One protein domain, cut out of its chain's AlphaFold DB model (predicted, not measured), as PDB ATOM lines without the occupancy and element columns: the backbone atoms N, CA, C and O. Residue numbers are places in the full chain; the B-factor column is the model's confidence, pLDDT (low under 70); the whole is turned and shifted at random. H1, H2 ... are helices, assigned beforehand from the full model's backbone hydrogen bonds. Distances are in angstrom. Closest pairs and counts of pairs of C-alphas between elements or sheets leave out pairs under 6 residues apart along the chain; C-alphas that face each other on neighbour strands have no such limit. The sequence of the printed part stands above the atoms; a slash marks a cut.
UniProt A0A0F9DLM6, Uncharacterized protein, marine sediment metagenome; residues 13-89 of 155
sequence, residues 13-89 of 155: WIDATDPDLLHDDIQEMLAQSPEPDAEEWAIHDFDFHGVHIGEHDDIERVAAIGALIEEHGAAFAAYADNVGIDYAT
ATOM      1  N   TRP A  13      -5.430 -36.392 -26.333       82.69
ATOM      2  CA  TRP A  13      -5.302 -36.743 -24.921       82.69
ATOM      3  C   TRP A  13      -4.955 -38.226 -24.852       82.69
ATOM      4  O   TRP A  13      -5.709 -39.042 -25.384       82.69
ATOM      5  N   ILE A  14      -3.815 -38.540 -24.245       83.50
ATOM      6  CA  ILE A  14      -3.276 -39.895 -24.126       83.50
ATOM      7  C   ILE A  14      -3.135 -40.209 -22.641       83.50
ATOM      8  O   ILE A  14      -2.756 -39.334 -21.860       83.50
ATOM      9  N   ASP A  15      -3.477 -41.437 -22.262       83.69
ATOM     10  CA  ASP A  15      -3.291 -41.902 -20.895       83.69
ATOM     11  C   ASP A  15      -1.801 -42.141 -20.621       83.69
ATOM     12  O   ASP A  15      -1.109 -42.822 -21.376       83.69
ATOM     13  N   ALA A  16      -1.300 -41.536 -19.553       84.50
ATOM     14  CA  ALA A  16       0.116 -41.479 -19.232       84.50
ATOM     15  C   ALA A  16       0.438 -42.377 -18.035       84.50
ATOM     16  O   ALA A  16       1.043 -41.933 -17.068       84.50
ATOM     17  N   THR A  17      -0.007 -43.629 -18.080       86.44
ATOM     18  CA  THR A  17       0.129 -44.599 -16.977       86.44
ATOM     19  C   THR A  17       1.047 -45.768 -17.329       86.44
ATOM     20  O   THR A  17       1.605 -46.408 -16.439       86.44
ATOM     21  N   ASP A  18       1.275 -46.023 -18.619       86.88
ATOM     22  CA  ASP A  18       2.160 -47.080 -19.110       86.88
ATOM     23  C   ASP A  18       3.086 -46.535 -20.214       86.88
ATOM     24  O   ASP A  18       2.590 -45.963 -21.187       86.88
ATOM     25  N   PRO A  19       4.421 -46.687 -20.097       85.94
ATOM     26  CA  PRO A  19       5.355 -46.128 -21.072       85.94
ATOM     27  C   PRO A  19       5.219 -46.717 -22.481       85.94
ATOM     28  O   PRO A  19       5.383 -45.987 -23.458       85.94
ATOM     29  N   ASP A  20       4.940 -48.020 -22.592       84.38
ATOM     30  CA  ASP A  20       4.855 -48.704 -23.885       84.38
ATOM     31  C   ASP A  20       3.576 -48.267 -24.613       84.38
ATOM     32  O   ASP A  20       3.625 -47.911 -25.791       84.38
ATOM     33  N   LEU A  21       2.445 -48.211 -23.898       84.88
ATOM     34  CA  LEU A  21       1.182 -47.703 -24.448       84.88
ATOM     35  C   LEU A  21       1.275 -46.217 -24.805       84.88
ATOM     36  O   LEU A  21       0.847 -45.823 -25.887       84.88
ATOM     37  N   LEU A  22       1.889 -45.406 -23.939       85.75
ATOM     38  CA  LEU A  22       2.099 -43.982 -24.189       85.75
ATOM     39  C   LEU A  22       2.951 -43.766 -25.450       85.75
ATOM     40  O   LEU A  22       2.635 -42.904 -26.271       85.75
ATOM     41  N   HIS A  23       3.998 -44.572 -25.651       85.38
ATOM     42  CA  HIS A  23       4.792 -44.522 -26.876       85.38
ATOM     43  C   HIS A  23       3.963 -44.928 -28.107       85.38
ATOM     44  O   HIS A  23       4.029 -44.235 -29.131       85.38
ATOM     45  N   ASP A  24       3.214 -46.029 -28.047       86.81
ATOM     46  CA  ASP A  24       2.395 -46.506 -29.168       86.81
ATOM     47  C   ASP A  24       1.341 -45.463 -29.579       86.81
ATOM     48  O   ASP A  24       1.225 -45.135 -30.764       86.81
ATOM     49  N   ASP A  25       0.659 -44.858 -28.607       86.00
ATOM     50  CA  ASP A  25      -0.357 -43.826 -28.830       86.00
ATOM     51  C   ASP A  25       0.248 -42.538 -29.423       86.00
ATOM     52  O   ASP A  25      -0.335 -41.932 -30.330       86.00
ATOM     53  N   ILE A  26       1.452 -42.134 -28.989       85.00
ATOM     54  CA  ILE A  26       2.186 -41.008 -29.598       85.00
ATOM     55  C   ILE A  26       2.506 -41.310 -31.069       85.00
ATOM     56  O   ILE A  26       2.324 -40.446 -31.929       85.00
ATOM     57  N   GLN A  27       2.963 -42.524 -31.391       85.44
ATOM     58  CA  GLN A  27       3.270 -42.898 -32.778       85.44
ATOM     59  C   GLN A  27       2.013 -42.980 -33.643       85.44
ATOM     60  O   GLN A  27       2.037 -42.553 -34.800       85.44
ATOM     61  N   GLU A  28       0.904 -43.485 -33.100       85.62
ATOM     62  CA  GLU A  28      -0.379 -43.499 -33.797       85.62
ATOM     63  C   GLU A  28      -0.865 -42.073 -34.095       85.62
ATOM     64  O   GLU A  28      -1.280 -41.788 -35.224       85.62
ATOM     65  N   MET A  29      -0.750 -41.156 -33.130       85.94
ATOM     66  CA  MET A  29      -1.066 -39.738 -33.317       85.94
ATOM     67  C   MET A  29      -0.184 -39.099 -34.404       85.94
ATOM     68  O   MET A  29      -0.696 -38.418 -35.295       85.94
ATOM     69  N   LEU A  30       1.133 -39.333 -34.378       84.50
ATOM     70  CA  LEU A  30       2.063 -38.802 -35.382       84.50
ATOM     71  C   LEU A  30       1.763 -39.341 -36.789       84.50
ATOM     72  O   LEU A  30       1.774 -38.581 -37.757       84.50
ATOM     73  N   ALA A  31       1.408 -40.623 -36.914       83.81
ATOM     74  CA  ALA A  31       1.040 -41.236 -38.193       83.81
ATOM     75  C   ALA A  31      -0.253 -40.659 -38.801       83.81
ATOM     76  O   ALA A  31      -0.454 -40.732 -40.017       83.81
ATOM     77  N   GLN A  32      -1.132 -40.088 -37.972       83.56
ATOM     78  CA  GLN A  32      -2.360 -39.407 -38.397       83.56
ATOM     79  C   GLN A  32      -2.148 -37.915 -38.696       83.56
ATOM     80  O   GLN A  32      -3.082 -37.236 -39.144       83.56
ATOM     81  N   SER A  33      -0.926 -37.407 -38.499       78.88
ATOM     82  CA  SER A  33      -0.596 -36.010 -38.743       78.88
ATOM     83  C   SER A  33      -0.827 -35.620 -40.210       78.88
ATOM     84  O   SER A  33      -0.445 -36.346 -41.133       78.88
ATOM     85  N   PRO A  34      -1.429 -34.444 -40.468       77.69
ATOM     86  CA  PRO A  34      -1.533 -33.897 -41.817       77.69
ATOM     87  C   PRO A  34      -0.179 -33.423 -42.377       77.69
ATOM     88  O   PRO A  34      -0.095 -33.118 -43.570       77.69
ATOM     89  N   GLU A  35       0.857 -33.330 -41.537       75.12
ATOM     90  CA  GLU A  35       2.216 -32.950 -41.921       75.12
ATOM     91  C   GLU A  35       3.030 -34.208 -42.284       75.12
ATOM     92  O   GLU A  35       3.085 -35.150 -41.492       75.12
ATOM     93  N   PRO A  36       3.636 -34.276 -43.486       69.00
ATOM     94  CA  PRO A  36       4.466 -35.416 -43.868       69.00
ATOM     95  C   PRO A  36       5.712 -35.508 -42.980       69.00
ATOM     96  O   PRO A  36       6.332 -34.487 -42.693       69.00
ATOM     97  N   ASP A  37       6.088 -36.734 -42.608       69.19
ATOM     98  CA  ASP A  37       7.267 -37.042 -41.783       69.19
ATOM     99  C   ASP A  37       7.250 -36.359 -40.396       69.19
ATOM    100  O   ASP A  37       8.272 -35.885 -39.902       69.19
ATOM    101  N   ALA A  38       6.075 -36.284 -39.756       74.81
ATOM    102  CA  ALA A  38       5.949 -35.803 -38.383       74.81
ATOM    103  C   ALA A  38       6.647 -36.767 -37.399       74.81
ATOM    104  O   ALA A  38       6.133 -37.842 -37.105       74.81
ATOM    105  N   GLU A  39       7.826 -36.378 -36.909       72.25
ATOM    106  CA  GLU A  39       8.642 -37.164 -35.965       72.25
ATOM    107  C   GLU A  39       8.716 -36.536 -34.559       72.25
ATOM    108  O   GLU A  39       9.067 -37.213 -33.593       72.25
ATOM    109  N   GLU A  40       8.396 -35.246 -34.429       76.25
ATOM    110  CA  GLU A  40       8.509 -34.498 -33.173       76.25
ATOM    111  C   GLU A  40       7.173 -34.455 -32.419       76.25
ATOM    112  O   GLU A  40       6.124 -34.175 -33.001       76.25
ATOM    113  N   TRP A  41       7.225 -34.675 -31.105       78.94
ATOM    114  CA  TRP A  41       6.099 -34.527 -30.183       78.94
ATOM    115  C   TRP A  41       6.514 -33.665 -28.984       78.94
ATOM    116  O   TRP A  41       7.700 -33.536 -28.672       78.94
ATOM    117  N   ALA A  42       5.532 -33.051 -28.329       73.56
ATOM    118  CA  ALA A  42       5.718 -32.284 -27.102       73.56
ATOM    119  C   ALA A  42       4.439 -32.332 -26.260       73.56
ATOM    120  O   ALA A  42       3.332 -32.377 -26.806       73.56
ATOM    121  N   ILE A  43       4.588 -32.290 -24.937       78.19
ATOM    122  CA  ILE A  43       3.455 -32.206 -24.009       78.19
ATOM    123  C   ILE A  43       3.019 -30.742 -23.935       78.19
ATOM    124  O   ILE A  43       3.779 -29.887 -23.487       78.19
ATOM    125  N   HIS A  44       1.804 -30.449 -24.401       70.38
ATOM    126  CA  HIS A  44       1.253 -29.089 -24.416       70.38
ATOM    127  C   HIS A  44       0.246 -28.811 -23.296       70.38
ATOM    128  O   HIS A  44       0.082 -27.653 -22.916       70.38
ATOM    129  N   ASP A  45      -0.437 -29.844 -22.805       70.88
ATOM    130  CA  ASP A  45      -1.421 -29.762 -21.724       70.88
ATOM    131  C   ASP A  45      -1.447 -31.096 -20.963       70.88
ATOM    132  O   ASP A  45      -1.104 -32.133 -21.539       70.88
ATOM    133  N   PHE A  46      -1.809 -31.067 -19.681       74.12
ATOM    134  CA  PHE A  46      -1.848 -32.249 -18.818       74.12
ATOM    135  C   PHE A  46      -2.763 -32.049 -17.602       74.12
ATOM    136  O   PHE A  46      -2.929 -30.932 -17.115       74.12
ATOM    137  N   ASP A  47      -3.312 -33.147 -17.074       75.81
ATOM    138  CA  ASP A  47      -4.128 -33.155 -15.854       75.81
ATOM    139  C   ASP A  47      -3.556 -34.147 -14.832       75.81
ATOM    140  O   ASP A  47      -3.977 -35.295 -14.729       75.81
ATOM    141  N   PHE A  48      -2.542 -33.692 -14.093       78.81
ATOM    142  CA  PHE A  48      -1.866 -34.457 -13.040       78.81
ATOM    143  C   PHE A  48      -2.196 -33.905 -11.650       78.81
ATOM    144  O   PHE A  48      -1.313 -33.746 -10.809       78.81
ATOM    145  N   HIS A  49      -3.459 -33.526 -11.421       76.81
ATOM    146  CA  HIS A  49      -3.905 -32.943 -10.147       76.81
ATOM    147  C   HIS A  49      -3.049 -31.741  -9.689       76.81
ATOM    148  O   HIS A  49      -2.796 -31.550  -8.502       76.81
ATOM    149  N   GLY A  50      -2.593 -30.918 -10.639       70.50
ATOM    150  CA  GLY A  50      -1.776 -29.728 -10.370       70.50
ATOM    151  C   GLY A  50      -0.258 -29.948 -10.368       70.50
ATOM    152  O   GLY A  50       0.475 -28.965 -10.282       70.50
ATOM    153  N   VAL A  51       0.232 -31.183 -10.526       75.50
ATOM    154  CA  VAL A  51       1.670 -31.456 -10.691       75.50
ATOM    155  C   VAL A  51       2.153 -30.938 -12.039       75.50
ATOM    156  O   VAL A  51       1.621 -31.314 -13.079       75.50
ATOM    157  N   HIS A  52       3.199 -30.111 -12.031       72.44
ATOM    158  CA  HIS A  52       3.817 -29.610 -13.254       72.44
ATOM    159  C   HIS A  52       4.790 -30.622 -13.870       72.44
ATOM    160  O   HIS A  52       5.764 -31.018 -13.231       72.44
ATOM    161  N   ILE A  53       4.561 -30.958 -15.142       72.12
ATOM    162  CA  ILE A  53       5.476 -31.737 -15.984       72.12
ATOM    163  C   ILE A  53       6.120 -30.809 -17.020       72.12
ATOM    164  O   ILE A  53       5.487 -29.875 -17.522       72.12
ATOM    165  N   GLY A  54       7.403 -31.021 -17.308       68.44
ATOM    166  CA  GLY A  54       8.126 -30.289 -18.340       68.44
ATOM    167  C   GLY A  54       7.731 -30.729 -19.753       68.44
ATOM    168  O   GLY A  54       7.480 -31.901 -20.008       68.44
ATOM    169  N   GLU A  55       7.764 -29.801 -20.716       65.44
ATOM    170  CA  GLU A  55       7.413 -30.060 -22.131       65.44
ATOM    171  C   GLU A  55       8.284 -31.143 -22.813       65.44
ATOM    172  O   GLU A  55       7.916 -31.656 -23.871       65.44
ATOM    173  N   HIS A  56       9.438 -31.476 -22.222       64.19
ATOM    174  CA  HIS A  56      10.425 -32.441 -22.722       64.19
ATOM    175  C   HIS A  56      10.781 -33.520 -21.689       64.19
ATOM    176  O   HIS A  56      11.879 -34.081 -21.753       64.19
ATOM    177  N   ASP A  57       9.912 -33.757 -20.704       73.38
ATOM    178  CA  ASP A  57      10.126 -34.862 -19.776       73.38
ATOM    179  C   ASP A  57      10.088 -36.210 -20.513       73.38
ATOM    180  O   ASP A  57       9.393 -36.397 -21.511       73.38
ATOM    181  N   ASP A  58      10.902 -37.135 -20.015       81.56
ATOM    182  CA  ASP A  58      11.058 -38.491 -20.536       81.56
ATOM    183  C   ASP A  58       9.738 -39.278 -20.423       81.56
ATOM    184  O   ASP A  58       9.067 -39.201 -19.391       81.56
ATOM    185  N   ILE A  59       9.361 -40.032 -21.464       81.50
ATOM    186  CA  ILE A  59       8.068 -40.747 -21.541       81.50
ATOM    187  C   ILE A  59       7.905 -41.680 -20.343       81.50
ATOM    188  O   ILE A  59       6.856 -41.709 -19.705       81.50
ATOM    189  N   GLU A  60       8.961 -42.403 -19.999       83.12
ATOM    190  CA  GLU A  60       8.999 -43.356 -18.903       83.12
ATOM    191  C   GLU A  60       8.764 -42.662 -17.560       83.12
ATOM    192  O   GLU A  60       8.053 -43.180 -16.698       83.12
ATOM    193  N   ARG A  61       9.325 -41.461 -17.387       80.81
ATOM    194  CA  ARG A  61       9.110 -40.641 -16.194       80.81
ATOM    195  C   ARG A  61       7.674 -40.134 -16.115       80.81
ATOM    196  O   ARG A  61       7.076 -40.209 -15.044       80.81
ATOM    197  N   VAL A  62       7.131 -39.627 -17.219       82.75
ATOM    198  CA  VAL A  62       5.748 -39.136 -17.287       82.75
ATOM    199  C   VAL A  62       4.769 -40.268 -16.987       82.75
ATOM    200  O   VAL A  62       3.886 -40.095 -16.149       82.75
ATOM    201  N   ALA A  63       4.994 -41.445 -17.573       86.44
ATOM    202  CA  ALA A  63       4.202 -42.640 -17.323       86.44
ATOM    203  C   ALA A  63       4.269 -43.105 -15.859       86.44
ATOM    204  O   ALA A  63       3.250 -43.430 -15.255       86.44
ATOM    205  N   ALA A  64       5.460 -43.089 -15.251       84.56
ATOM    206  CA  ALA A  64       5.619 -43.451 -13.844       84.56
ATOM    207  C   ALA A  64       4.872 -42.491 -12.902       84.56
ATOM    208  O   ALA A  64       4.246 -42.931 -11.940       84.56
ATOM    209  N   ILE A  65       4.921 -41.183 -13.174       83.88
ATOM    210  CA  ILE A  65       4.189 -40.173 -12.399       83.88
ATOM    211  C   ILE A  65       2.681 -40.348 -12.583       83.88
ATOM    212  O   ILE A  65       1.947 -40.336 -11.596       83.88
ATOM    213  N   GLY A  66       2.216 -40.533 -13.819       86.62
ATOM    214  CA  GLY A  66       0.796 -40.720 -14.088       86.62
ATOM    215  C   GLY A  66       0.242 -41.997 -13.471       86.62
ATOM    216  O   GLY A  66      -0.829 -41.940 -12.879       86.62
ATOM    217  N   ALA A  67       0.999 -43.096 -13.468       87.69
ATOM    218  CA  ALA A  67       0.624 -44.313 -12.748       87.69
ATOM    219  C   ALA A  67       0.453 -44.072 -11.238       87.69
ATOM    220  O   ALA A  67      -0.522 -44.521 -10.639       87.69
ATOM    221  N   LEU A  68       1.369 -43.323 -10.610       88.50
ATOM    222  CA  LEU A  68       1.286 -43.015  -9.177       88.50
ATOM    223  C   LEU A  68       0.121 -42.085  -8.847       88.50
ATOM    224  O   LEU A  68      -0.512 -42.230  -7.803       88.50
ATOM    225  N   ILE A  69      -0.180 -41.143  -9.735       88.94
ATOM    226  CA  ILE A  69      -1.326 -40.250  -9.591       88.94
ATOM    227  C   ILE A  69      -2.637 -40.999  -9.835       88.94
ATOM    228  O   ILE A  69      -3.602 -40.755  -9.120       88.94
ATOM    229  N   GLU A  70      -2.690 -41.942 -10.774       88.50
ATOM    230  CA  GLU A  70      -3.860 -42.804 -10.954       88.50
ATOM    231  C   GLU A  70      -4.097 -43.680  -9.712       88.50
ATOM    232  O   GLU A  70      -5.232 -43.820  -9.252       88.50
ATOM    233  N   GLU A  71      -3.029 -44.227  -9.126       89.38
ATOM    234  CA  GLU A  71      -3.116 -45.107  -7.959       89.38
ATOM    235  C   GLU A  71      -3.473 -44.358  -6.663       89.38
ATOM    236  O   GLU A  71      -4.295 -44.826  -5.871       89.38
ATOM    237  N   HIS A  72      -2.843 -43.208  -6.417       89.88
ATOM    238  CA  HIS A  72      -2.902 -42.501  -5.132       89.88
ATOM    239  C   HIS A  72      -3.647 -41.159  -5.190       89.88
ATOM    240  O   HIS A  72      -3.886 -40.531  -4.155       89.88
ATOM    241  N   GLY A  73      -4.032 -40.711  -6.383       89.94
ATOM    242  CA  GLY A  73      -4.819 -39.505  -6.604       89.94
ATOM    243  C   GLY A  73      -4.126 -38.219  -6.155       89.94
ATOM    244  O   GLY A  73      -2.899 -38.074  -6.173       89.94
ATOM    245  N   ALA A  74      -4.951 -37.273  -5.701       91.38
ATOM    246  CA  ALA A  74      -4.521 -35.947  -5.266       91.38
ATOM    247  C   ALA A  74      -3.525 -35.967  -4.088       91.38
ATOM    248  O   ALA A  74      -2.741 -35.031  -3.944       91.38
ATOM    249  N   ALA A  75      -3.504 -37.030  -3.276       93.56
ATOM    250  CA  ALA A  75      -2.553 -37.153  -2.175       93.56
ATOM    251  C   ALA A  75      -1.107 -37.269  -2.683       93.56
ATOM    252  O   ALA A  75      -0.208 -36.622  -2.143       93.56
ATOM    253  N   PHE A  76      -0.870 -38.041  -3.748       93.31
ATOM    254  CA  PHE A  76       0.469 -38.135  -4.332       93.31
ATOM    255  C   PHE A  76       0.874 -36.833  -5.020       93.31
ATOM    256  O   PHE A  76       2.013 -36.397  -4.881       93.31
ATOM    257  N   ALA A  77      -0.064 -36.171  -5.701       91.62
ATOM    258  CA  ALA A  77       0.183 -34.858  -6.287       91.62
ATOM    259  C   ALA A  77       0.610 -33.824  -5.230       91.62
ATOM    260  O   ALA A  77       1.617 -33.139  -5.409       91.62
ATOM    261  N   ALA A  78      -0.092 -33.774  -4.092       92.50
ATOM    262  CA  ALA A  78       0.248 -32.913  -2.962       92.50
ATOM    263  C   ALA A  78       1.636 -33.227  -2.375       92.50
ATOM    264  O   ALA A  78       2.423 -32.321  -2.098       92.50
ATOM    265  N   TYR A  79       1.964 -34.513  -2.227       93.75
ATOM    266  CA  TYR A  79       3.296 -34.944  -1.806       93.75
ATOM    267  C   TYR A  79       4.380 -34.486  -2.787       93.75
ATOM    268  O   TYR A  79       5.399 -33.931  -2.373       93.75
ATOM    269  N   ALA A  80       4.150 -34.688  -4.087       91.12
ATOM    270  CA  ALA A  80       5.106 -34.357  -5.130       91.12
ATOM    271  C   ALA A  80       5.339 -32.846  -5.269       91.12
ATOM    272  O   ALA A  80       6.466 -32.436  -5.542       91.12
ATOM    273  N   ASP A  81       4.319 -32.019  -5.029       89.62
ATOM    274  CA  ASP A  81       4.466 -30.559  -4.959       89.62
ATOM    275  C   ASP A  81       5.366 -30.135  -3.786       89.62
ATOM    276  O   ASP A  81       6.235 -29.276  -3.935       89.62
ATOM    277  N   ASN A  82       5.242 -30.806  -2.633       90.31
ATOM    278  CA  ASN A  82       6.048 -30.500  -1.451       90.31
ATOM    279  C   ASN A  82       7.519 -30.940  -1.579       90.31
ATOM    280  O   ASN A  82       8.424 -30.165  -1.264       90.31
ATOM    281  N   VAL A  83       7.786 -32.176  -2.024       89.31
ATOM    282  CA  VAL A  83       9.169 -32.697  -2.126       89.31
ATOM    283  C   VAL A  83       9.859 -32.336  -3.445       89.31
ATOM    284  O   VAL A  83      11.081 -32.448  -3.563       89.31
ATOM    285  N   GLY A  84       9.085 -31.881  -4.429       87.62
ATOM    286  CA  GLY A  84       9.503 -31.708  -5.811       87.62
ATOM    287  C   GLY A  84       9.346 -33.003  -6.609       87.62
ATOM    288  O   GLY A  84       9.834 -34.062  -6.217       87.62
ATOM    289  N   ILE A  85       8.718 -32.901  -7.781       83.56
ATOM    290  CA  ILE A  85       8.376 -34.041  -8.644       83.56
ATOM    291  C   ILE A  85       9.585 -34.910  -9.048       83.56
ATOM    292  O   ILE A  85       9.459 -36.113  -9.251       83.56
ATOM    293  N   ASP A  86      10.788 -34.331  -9.094       82.56
ATOM    294  CA  ASP A  86      12.044 -35.056  -9.349       82.56
ATOM    295  C   ASP A  86      12.446 -36.022  -8.227       82.56
ATOM    296  O   ASP A  86      13.167 -36.990  -8.473       82.56
ATOM    297  N   TYR A  87      11.989 -35.759  -7.005       85.75
ATOM    298  CA  TYR A  87      12.293 -36.537  -5.805       85.75
ATOM    299  C   TYR A  87      11.097 -37.361  -5.319       85.75
ATOM    300  O   TYR A  87      11.256 -38.215  -4.445       85.75
ATOM    301  N   ALA A  88       9.914 -37.127  -5.888       88.25
ATOM    302  CA  ALA A  88       8.704 -37.855  -5.559       88.25
ATOM    303  C   ALA A  88       8.802 -39.302  -6.060       88.25
ATOM    304  O   ALA A  88       8.870 -39.568  -7.258       88.25
ATOM    305  N   THR A  89       8.813 -40.250  -5.125       90.06
ATOM    306  CA  THR A  89       8.835 -41.691  -5.410       90.06
ATOM    307  C   THR A  89       7.678 -42.379  -4.702       90.06
ATOM    308  O   THR A  89       7.182 -41.870  -3.697       90.06
TER     309      THR A  89
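What this domain is: This is residues 13 to 89 of the 155 residues of an uncharacterized protein of marine sediment metagenome (UniProt A0A0F9DLM6). Three helices follow one another as a zigzag along a rod: H2 and H1 meet near their first residues in a wide V, and H3 makes a corner with H2 at the far end from H1. A long stretch without a named element, residues 32 to 58, folds back from the end of H1 to the start of H2, and its residues 32 to 37 stick out at one end of the rod. The printed part has 77 residues with three named helices, H1, H2, H3 in chain order, and no named strand; the class is all helix, with 37 of the 77 residues, under half, in named elements. The whole is only just compact, close to loose, with a radius of gyration of the C-alphas of 13.5 A, and spans 43 by 19 by 16 A.

Where its parts are: H2, the longest helix, has residues 59 to 72 and measures 19.8 A from first to last C-alpha, starting at C-alpha 59 (8.068, -40.747, -21.541). H1, residues 19 to 31, measures 18.3 A and begins at C-alpha 19 (5.355, -46.128, -21.072). H3, residues 74 to 83, measures 14.4 A and ends at C-alpha 83 (9.169, -32.697, -2.126).

How they stand to each other: H2 touches H1 with residues 59 to 64 alone, and H1 touches H2 with residues 19 to 23 alone; the closest C-alphas, of Pro 19 and Glu 60, are 5.1 A apart. These two run opposite ways at a steep tilt of 59 degrees. H2 and H3 only just touch, only at the corner by their link, with 3 pairs of C-alphas within 8 A, the closest being those of Ile 69 and Phe 76 at 5.9 A. They run opposite ways at a steep tilt of 56 degrees. H1 and H3 are apart. In H1, H2 and H3 every O i to N i+4 pair is within hydrogen-bond range.

The domain as a whole: The two C-alphas farthest apart, those of Pro 36 and Asn 82, are 42.7 A from each other. The printed part has no cut. The link from H1 to H2 is long, 27 residues, and the link from H2 to H3 is tight, one residue. Residues 32 to 37 stand free. The mean pLDDT of the printed part is 82.4, and residues 36 to 37 and 54 to 56 are under 70.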